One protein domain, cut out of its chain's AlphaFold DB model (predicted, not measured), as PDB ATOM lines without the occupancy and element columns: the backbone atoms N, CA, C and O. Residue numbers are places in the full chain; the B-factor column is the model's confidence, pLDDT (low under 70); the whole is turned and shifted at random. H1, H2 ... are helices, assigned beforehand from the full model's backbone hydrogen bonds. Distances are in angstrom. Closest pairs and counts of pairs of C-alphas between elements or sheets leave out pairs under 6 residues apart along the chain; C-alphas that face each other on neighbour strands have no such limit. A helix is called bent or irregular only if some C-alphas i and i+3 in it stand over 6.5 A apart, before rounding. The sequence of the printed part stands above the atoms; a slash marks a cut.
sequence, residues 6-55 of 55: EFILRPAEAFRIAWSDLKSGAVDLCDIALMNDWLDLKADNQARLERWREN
ATOM      1  N   GLU A   6     145.636 124.522 139.380       90.31
ATOM      2  CA  GLU A   6     146.609 125.191 138.509       90.31
ATOM      3  C   GLU A   6     147.858 125.641 139.273       90.31
ATOM      4  O   GLU A   6     148.958 125.540 138.739       90.31
ATOM      5  N   PHE A   7     147.722 126.035 140.543       93.19
ATOM      6  CA  PHE A   7     148.864 126.414 141.377       93.19
ATOM      7  C   PHE A   7     149.895 125.281 141.483       93.19
ATOM      8  O   PHE A   7     151.093 125.535 141.509       93.19
ATOM      9  N   ILE A   8     149.444 124.023 141.494       94.75
ATOM     10  CA  ILE A   8     150.315 122.843 141.548       94.75
ATOM     11  C   ILE A   8     150.677 122.372 140.135       94.75
ATOM     12  O   ILE A   8     151.831 122.046 139.859       94.75
ATOM     13  N   LEU A   9     149.699 122.323 139.230       95.19
ATOM     14  CA  LEU A   9     149.870 121.709 137.913       95.19
ATOM     15  C   LEU A   9     150.702 122.565 136.954       95.19
ATOM     16  O   LEU A   9     151.468 122.010 136.170       95.19
ATOM     17  N   ARG A  10     150.617 123.897 137.045       95.50
ATOM     18  CA  ARG A  10     151.394 124.825 136.211       95.50
ATOM     19  C   ARG A  10     152.909 124.610 136.350       95.50
ATOM     20  O   ARG A  10     153.565 124.399 135.327       95.50
ATOM     21  N   PRO A  11     153.505 124.630 137.560       96.56
ATOM     22  CA  PRO A  11     154.920 124.312 137.701       96.56
ATOM     23  C   PRO A  11     155.203 122.830 137.436       96.56
ATOM     24  O   PRO A  11     156.226 122.516 136.831       96.56
ATOM     25  N   ALA A  12     154.300 121.908 137.782       96.44
ATOM     26  CA  ALA A  12     154.512 120.493 137.479       96.44
ATOM     27  C   ALA A  12     154.706 120.231 135.976       96.44
ATOM     28  O   ALA A  12     155.626 119.508 135.589       96.44
ATOM     29  N   GLU A  13     153.902 120.866 135.126       96.94
ATOM     30  CA  GLU A  13     154.053 120.794 133.675       96.94
ATOM     31  C   GLU A  13     155.345 121.480 133.204       96.94
ATOM     32  O   GLU A  13     156.152 120.868 132.498       96.94
ATOM     33  N   ALA A  14     155.584 122.724 133.633       97.31
ATOM     34  CA  ALA A  14     156.726 123.521 133.183       97.31
ATOM     35  C   ALA A  14     158.085 122.888 133.533       97.31
ATOM     36  O   ALA A  14     159.033 122.972 132.747       97.31
ATOM     37  N   PHE A  15     158.170 122.240 134.696       96.81
ATOM     38  CA  PHE A  15     159.384 121.609 135.209       96.81
ATOM     39  C   PHE A  15     159.419 120.088 135.000       96.81
ATOM     40  O   PHE A  15     160.403 119.450 135.366       96.81
ATOM     41  N   ARG A  16     158.393 119.507 134.357       97.56
ATOM     42  CA  ARG A  16     158.255 118.060 134.105       97.56
ATOM     43  C   ARG A  16     158.338 117.219 135.385       97.56
ATOM     44  O   ARG A  16     158.992 116.176 135.410       97.56
ATOM     45  N   ILE A  17     157.676 117.682 136.442       96.94
ATOM     46  CA  ILE A  17     157.624 117.001 137.739       96.94
ATOM     47  C   ILE A  17     156.758 115.751 137.606       96.94
ATOM     48  O   ILE A  17     155.639 115.805 137.087       96.94
ATOM     49  N   ALA A  18     157.263 114.611 138.076       97.00
ATOM     50  CA  ALA A  18     156.502 113.374 138.028       97.00
ATOM     51  C   ALA A  18     155.328 113.417 139.018       97.00
ATOM     52  O   ALA A  18     155.442 113.909 140.140       97.00
ATOM     53  N   TRP A  19     154.200 112.813 138.638       95.44
ATOM     54  CA  TRP A  19     153.031 112.713 139.520       95.44
ATOM     55  C   TRP A  19     153.352 112.008 140.848       95.44
ATOM     56  O   TRP A  19     152.816 112.364 141.895       95.44
ATOM     57  N   SER A  20     154.260 111.029 140.817       97.38
ATOM     58  CA  SER A  20     154.754 110.346 142.015       97.38
ATOM     59  C   SER A  20     155.431 111.293 143.000       97.38
ATOM     60  O   SER A  20     155.291 111.089 144.202       97.38
ATOM     61  N   ASP A  21     156.118 112.326 142.514       97.56
ATOM     62  CA  ASP A  21     156.896 113.253 143.341       97.56
ATOM     63  C   ASP A  21     155.980 114.261 144.039       97.56
ATOM     64  O   ASP A  21     156.155 114.555 145.220       97.56
ATOM     65  N   LEU A  22     154.919 114.687 143.347       94.44
ATOM     66  CA  LEU A  22     153.835 115.473 143.943       94.44
ATOM     67  C   LEU A  22     153.094 114.679 145.025       94.44
ATOM     68  O   LEU A  22     152.750 115.208 146.078       94.44
ATOM     69  N   LYS A  23     152.828 113.390 144.773       94.81
ATOM     70  CA  LYS A  23     152.102 112.526 145.717       94.81
ATOM     71  C   LYS A  23     152.948 112.109 146.916       94.81
ATOM     72  O   LYS A  23     152.379 111.897 147.984       94.81
ATOM     73  N   SER A  24     154.257 111.951 146.735       96.62
ATOM     74  CA  SER A  24     155.187 111.590 147.807       96.62
ATOM     75  C   SER A  24     155.600 112.787 148.667       96.62
ATOM     76  O   SER A  24     156.059 112.579 149.787       96.62
ATOM     77  N   GLY A  25     155.415 114.017 148.170       94.44
ATOM     78  CA  GLY A  25     155.892 115.239 148.820       94.44
ATOM     79  C   GLY A  25     157.391 115.478 148.626       94.44
ATOM     80  O   GLY A  25     157.979 116.251 149.372       94.44
ATOM     81  N   ALA A  26     158.014 114.807 147.649       97.00
ATOM     82  CA  ALA A  26     159.404 115.056 147.265       97.00
ATOM     83  C   ALA A  26     159.601 116.459 146.667       97.00
ATOM     84  O   ALA A  26     160.704 116.996 146.721       97.00
ATOM     85  N   VAL A  27     158.528 117.031 146.115       95.75
ATOM     86  CA  VAL A  27     158.401 118.463 145.836       95.75
ATOM     87  C   VAL A  27     157.322 119.001 146.759       95.75
ATOM     88  O   VAL A  27     156.188 118.508 146.735       95.75
ATOM     89  N   ASP A  28     157.673 119.983 147.581       95.38
ATOM     90  CA  ASP A  28     156.747 120.532 148.562       95.38
ATOM     91  C   ASP A  28     156.020 121.793 148.055       95.38
ATOM     92  O   ASP A  28     156.219 122.279 146.938       95.38
ATOM     93  N   LEU A  29     155.106 122.319 148.874       94.31
ATOM     94  CA  LEU A  29     154.338 123.514 148.518       94.31
ATOM     95  C   LEU A  29     155.198 124.787 148.464       94.31
ATOM     96  O   LEU A  29     154.823 125.723 147.757       94.31
ATOM     97  N   CYS A  30     156.318 124.842 149.190       96.88
ATOM     98  CA  CYS A  30     157.240 125.974 149.136       96.88
ATOM     99  C   CYS A  30     158.012 125.967 147.813       96.88
ATOM    100  O   CYS A  30     158.129 127.013 147.175       96.88
ATOM    101  N   ASP A  31     158.458 124.794 147.363       97.44
ATOM    102  CA  ASP A  31     159.073 124.612 146.047       97.44
ATOM    103  C   ASP A  31     158.099 125.010 144.932       97.44
ATOM    104  O   ASP A  31     158.446 125.784 144.040       97.44
ATOM    105  N   ILE A  32     156.848 124.542 145.012       96.69
ATOM    106  CA  ILE A  32     155.781 124.888 144.060       96.69
ATOM    107  C   ILE A  32     155.521 126.401 144.041       96.69
ATOM    108  O   ILE A  32     155.363 126.982 142.965       96.69
ATOM    109  N   ALA A  33     155.486 127.058 145.204       96.94
ATOM    110  CA  ALA A  33     155.310 128.507 145.284       96.94
ATOM    111  C   ALA A  33     156.470 129.251 144.603       96.94
ATOM    112  O   ALA A  33     156.235 130.088 143.734       96.94
ATOM    113  N   LEU A  34     157.714 128.871 144.908       97.88
ATOM    114  CA  LEU A  34     158.908 129.454 144.293       97.88
ATOM    115  C   LEU A  34     158.926 129.266 142.767       97.88
ATOM    116  O   LEU A  34     159.290 130.173 142.016       97.88
ATOM    117  N   MET A  35     158.528 128.086 142.294       97.69
ATOM    118  CA  MET A  35     158.436 127.782 140.867       97.69
ATOM    119  C   MET A  35     157.384 128.646 140.164       97.69
ATOM    120  O   MET A  35     157.625 129.098 139.043       97.69
ATOM    121  N   ASN A  36     156.241 128.901 140.806       96.81
ATOM    122  CA  ASN A  36     155.233 129.816 140.271       96.81
ATOM    123  C   ASN A  36     155.756 131.252 140.182       96.81
ATOM    124  O   ASN A  36     155.650 131.851 139.113       96.81
ATOM    125  N   ASP A  37     156.396 131.759 141.239       97.88
ATOM    126  CA  ASP A  37     156.980 133.107 141.246       97.88
ATOM    127  C   ASP A  37     157.989 133.283 140.101       97.88
ATOM    128  O   ASP A  37     158.023 134.308 139.411       97.88
ATOM    129  N   TRP A  38     158.801 132.254 139.841       97.75
ATOM    130  CA  TRP A  38     159.737 132.260 138.721       97.75
ATOM    131  C   TRP A  38     159.036 132.281 137.356       97.75
ATOM    132  O   TRP A  38     159.466 133.008 136.453       97.75
ATOM    133  N   LEU A  39     157.967 131.497 137.184       97.44
ATOM    134  CA  LEU A  39     157.192 131.476 135.941       97.44
ATOM    135  C   LEU A  39     156.530 132.829 135.666       97.44
ATOM    136  O   LEU A  39     156.530 133.276 134.516       97.44
ATOM    137  N   ASP A  40     156.027 133.496 136.703       97.06
ATOM    138  CA  ASP A  40     155.449 134.838 136.604       97.06
ATOM    139  C   ASP A  40     156.506 135.871 136.211       97.06
ATOM    140  O   ASP A  40     156.328 136.600 135.233       97.06
ATOM    141  N   LEU A  41     157.668 135.862 136.870       97.44
ATOM    142  CA  LEU A  41     158.782 136.742 136.512       97.44
ATOM    143  C   LEU A  41     159.226 136.547 135.053       97.44
ATOM    144  O   LEU A  41     159.544 137.511 134.347       97.44
ATOM    145  N   LYS A  42     159.270 135.298 134.583       97.06
ATOM    146  CA  LYS A  42     159.641 134.979 133.202       97.06
ATOM    147  C   LYS A  42     158.616 135.519 132.202       97.06
ATOM    148  O   LYS A  42     159.026 136.099 131.195       97.06
ATOM    149  N   ALA A  43     157.324 135.355 132.480       96.31
ATOM    150  CA  ALA A  43     156.248 135.879 131.641       96.31
ATOM    151  C   ALA A  43     156.295 137.413 131.563       96.31
ATOM    152  O   ALA A  43     156.256 137.981 130.471       96.31
ATOM    153  N   ASP A  44     156.498 138.079 132.700       97.12
ATOM    154  CA  ASP A  44     156.642 139.533 132.775       97.12
ATOM    155  C   ASP A  44     157.829 140.045 131.954       97.12
ATOM    156  O   ASP A  44     157.722 141.040 131.229       97.12
ATOM    157  N   ASN A  45     158.975 139.365 132.042       96.12
ATOM    158  CA  ASN A  45     160.156 139.709 131.257       96.12
ATOM    159  C   ASN A  45     159.906 139.546 129.759       96.12
ATOM    160  O   ASN A  45     160.293 140.417 128.978       96.12
ATOM    161  N   GLN A  46     159.243 138.463 129.354       96.50
ATOM    162  CA  GLN A  46     158.904 138.237 127.956       96.50
ATOM    163  C   GLN A  46     157.971 139.335 127.427       96.50
ATOM    164  O   GLN A  46     158.284 139.944 126.406       96.50
ATOM    165  N   ALA A  47     156.913 139.676 128.166       95.00
ATOM    166  CA  ALA A  47     156.000 140.755 127.794       95.00
ATOM    167  C   ALA A  47     156.713 142.118 127.693       95.00
ATOM    168  O   ALA A  47     156.410 142.939 126.827       95.00
ATOM    169  N   ARG A  48     157.695 142.386 128.566       93.88
ATOM    170  CA  ARG A  48     158.530 143.597 128.478       93.88
ATOM    171  C   ARG A  48     159.395 143.602 127.221       93.88
ATOM    172  O   ARG A  48     159.454 144.631 126.557       93.88
ATOM    173  N   LEU A  49     160.041 142.483 126.896       95.06
ATOM    174  CA  LEU A  49     160.870 142.352 125.696       95.06
ATOM    175  C   LEU A  49     160.051 142.491 124.410       95.06
ATOM    176  O   LEU A  49     160.518 143.122 123.469       95.06
ATOM    177  N   GLU A  50     158.842 141.933 124.369       94.31
ATOM    178  CA  GLU A  50     157.922 142.068 123.234       94.31
ATOM    179  C   GLU A  50     157.561 143.539 123.004       94.31
ATOM    180  O   GLU A  50     157.811 144.059 121.919       94.31
ATOM    181  N   ARG A  51     157.160 144.265 124.058       90.94
ATOM    182  CA  ARG A  51     156.923 145.719 123.975       90.94
ATOM    183  C   ARG A  51     158.145 146.515 123.513       90.94
ATOM    184  O   ARG A  51     157.995 147.540 122.864       90.94
ATOM    185  N   TRP A  52     159.355 146.085 123.875       88.88
ATOM    186  CA  TRP A  52     160.592 146.745 123.437       88.88
ATOM    187  C   TRP A  52     160.916 146.495 121.963       88.88
ATOM    188  O   TRP A  52     161.604 147.312 121.371       88.88
ATOM    189  N   ARG A  53     160.465 145.377 121.382       88.00
ATOM    190  CA  ARG A  53     160.657 145.060 119.955       88.00
ATOM    191  C   ARG A  53     159.643 145.754 119.047       88.00
ATOM    192  O   ARG A  53     159.895 145.866 117.854       88.00
ATOM    193  N   GLU A  54     158.497 146.138 119.599       83.94
ATOM    194  CA  GLU A  54     157.422 146.837 118.885       83.94
ATOM    195  C   GLU A  54     157.627 148.363 118.810       83.94
ATOM    196  O   GLU A  54     156.948 149.016 118.019       83.94
ATOM    197  N   ASN A  55     158.561 148.915 119.598       58.25
ATOM    198  CA  ASN A  55     159.016 150.315 119.548       58.25
ATOM    199  C   ASN A  55     160.276 150.473 118.689       58.25
ATOM    200  O   ASN A  55     160.431 151.566 118.096       58.25
TER     201      ASN A  55
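Overview. This is residues 6 to 55 of the 55 residues of the protein "Lytic transglycosylase" of Cronobacter turicensis (UniProt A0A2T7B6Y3). One long helix, H3, makes the long axis: H1 crosses its first half nearly at a right angle, and with the short H2 these parts form a small compact body at one end. From that body residues 40 to 55 stick out as a long free arm, of which residues 40 to 53 belong to H3. The printed part has 50 residues with three named helices, H1, H2 and H3 in that order along the chain, and no named strand; the class is all helix. The whole is loose, with a radius of gyration of the C-alphas of 14.0 A, and its C-alphas span 48 by 17 by 14 A, a rod in outline, with the arm making much of the length.

Along the chain. Find C-alpha 6 at (146.609, 125.191, 138.509); from there H1 runs through residues 6 to 15, 13.7 A from first to last C-alpha. H1 is neither bent nor irregular, but only just: C-alphas 8 and 11 are 6.2 A apart. A tight link of 3 residues leads to H2, residues 19 to 24, which begins with C-alpha 19 at (153.031, 112.713, 139.520). After a tight link of 4 residues, look for C-alpha 29 at (154.338, 123.514, 148.518), where H3 begins; it runs through residues 29 to 53, 36.3 A from first to last C-alpha, and ends with C-alpha 53 at (160.657, 145.060, 119.955).

Arrangement. Start where H1 and H3 touch: look at Pro 11 and Met 35, whose C-alphas are the closest of the two helices, 5.9 A apart. H3 touches H1 with residues 32 to 39 alone. The lines of H1 and H3 stand at 73 degrees, only just about perpendicular. H2 touches no helix; it and H1 are near each other, with 6 pairs of C-alphas within 10 A and the closest pair at 8.2 A. H2 and H3 are apart. In H2 and H3 every O i to N i+4 pair is within hydrogen-bond range, and in H1 5 of 6 are.

Size, cuts and confidence. The two C-alphas farthest apart are those of Ser 24 and Asn 55, at 48.1 A. Set aside residues 40 to 55, which stand free, and you find a body of 34 residues spanning 23 by 17 by 13 A, with a radius of gyration of 8.5 A. The printed part has no cut, and the links H1 to H2 and H2 to H3 are both tight. The mean pLDDT of the printed part is 94.7; one residue is under 70, Asn 55, the chain's last residue.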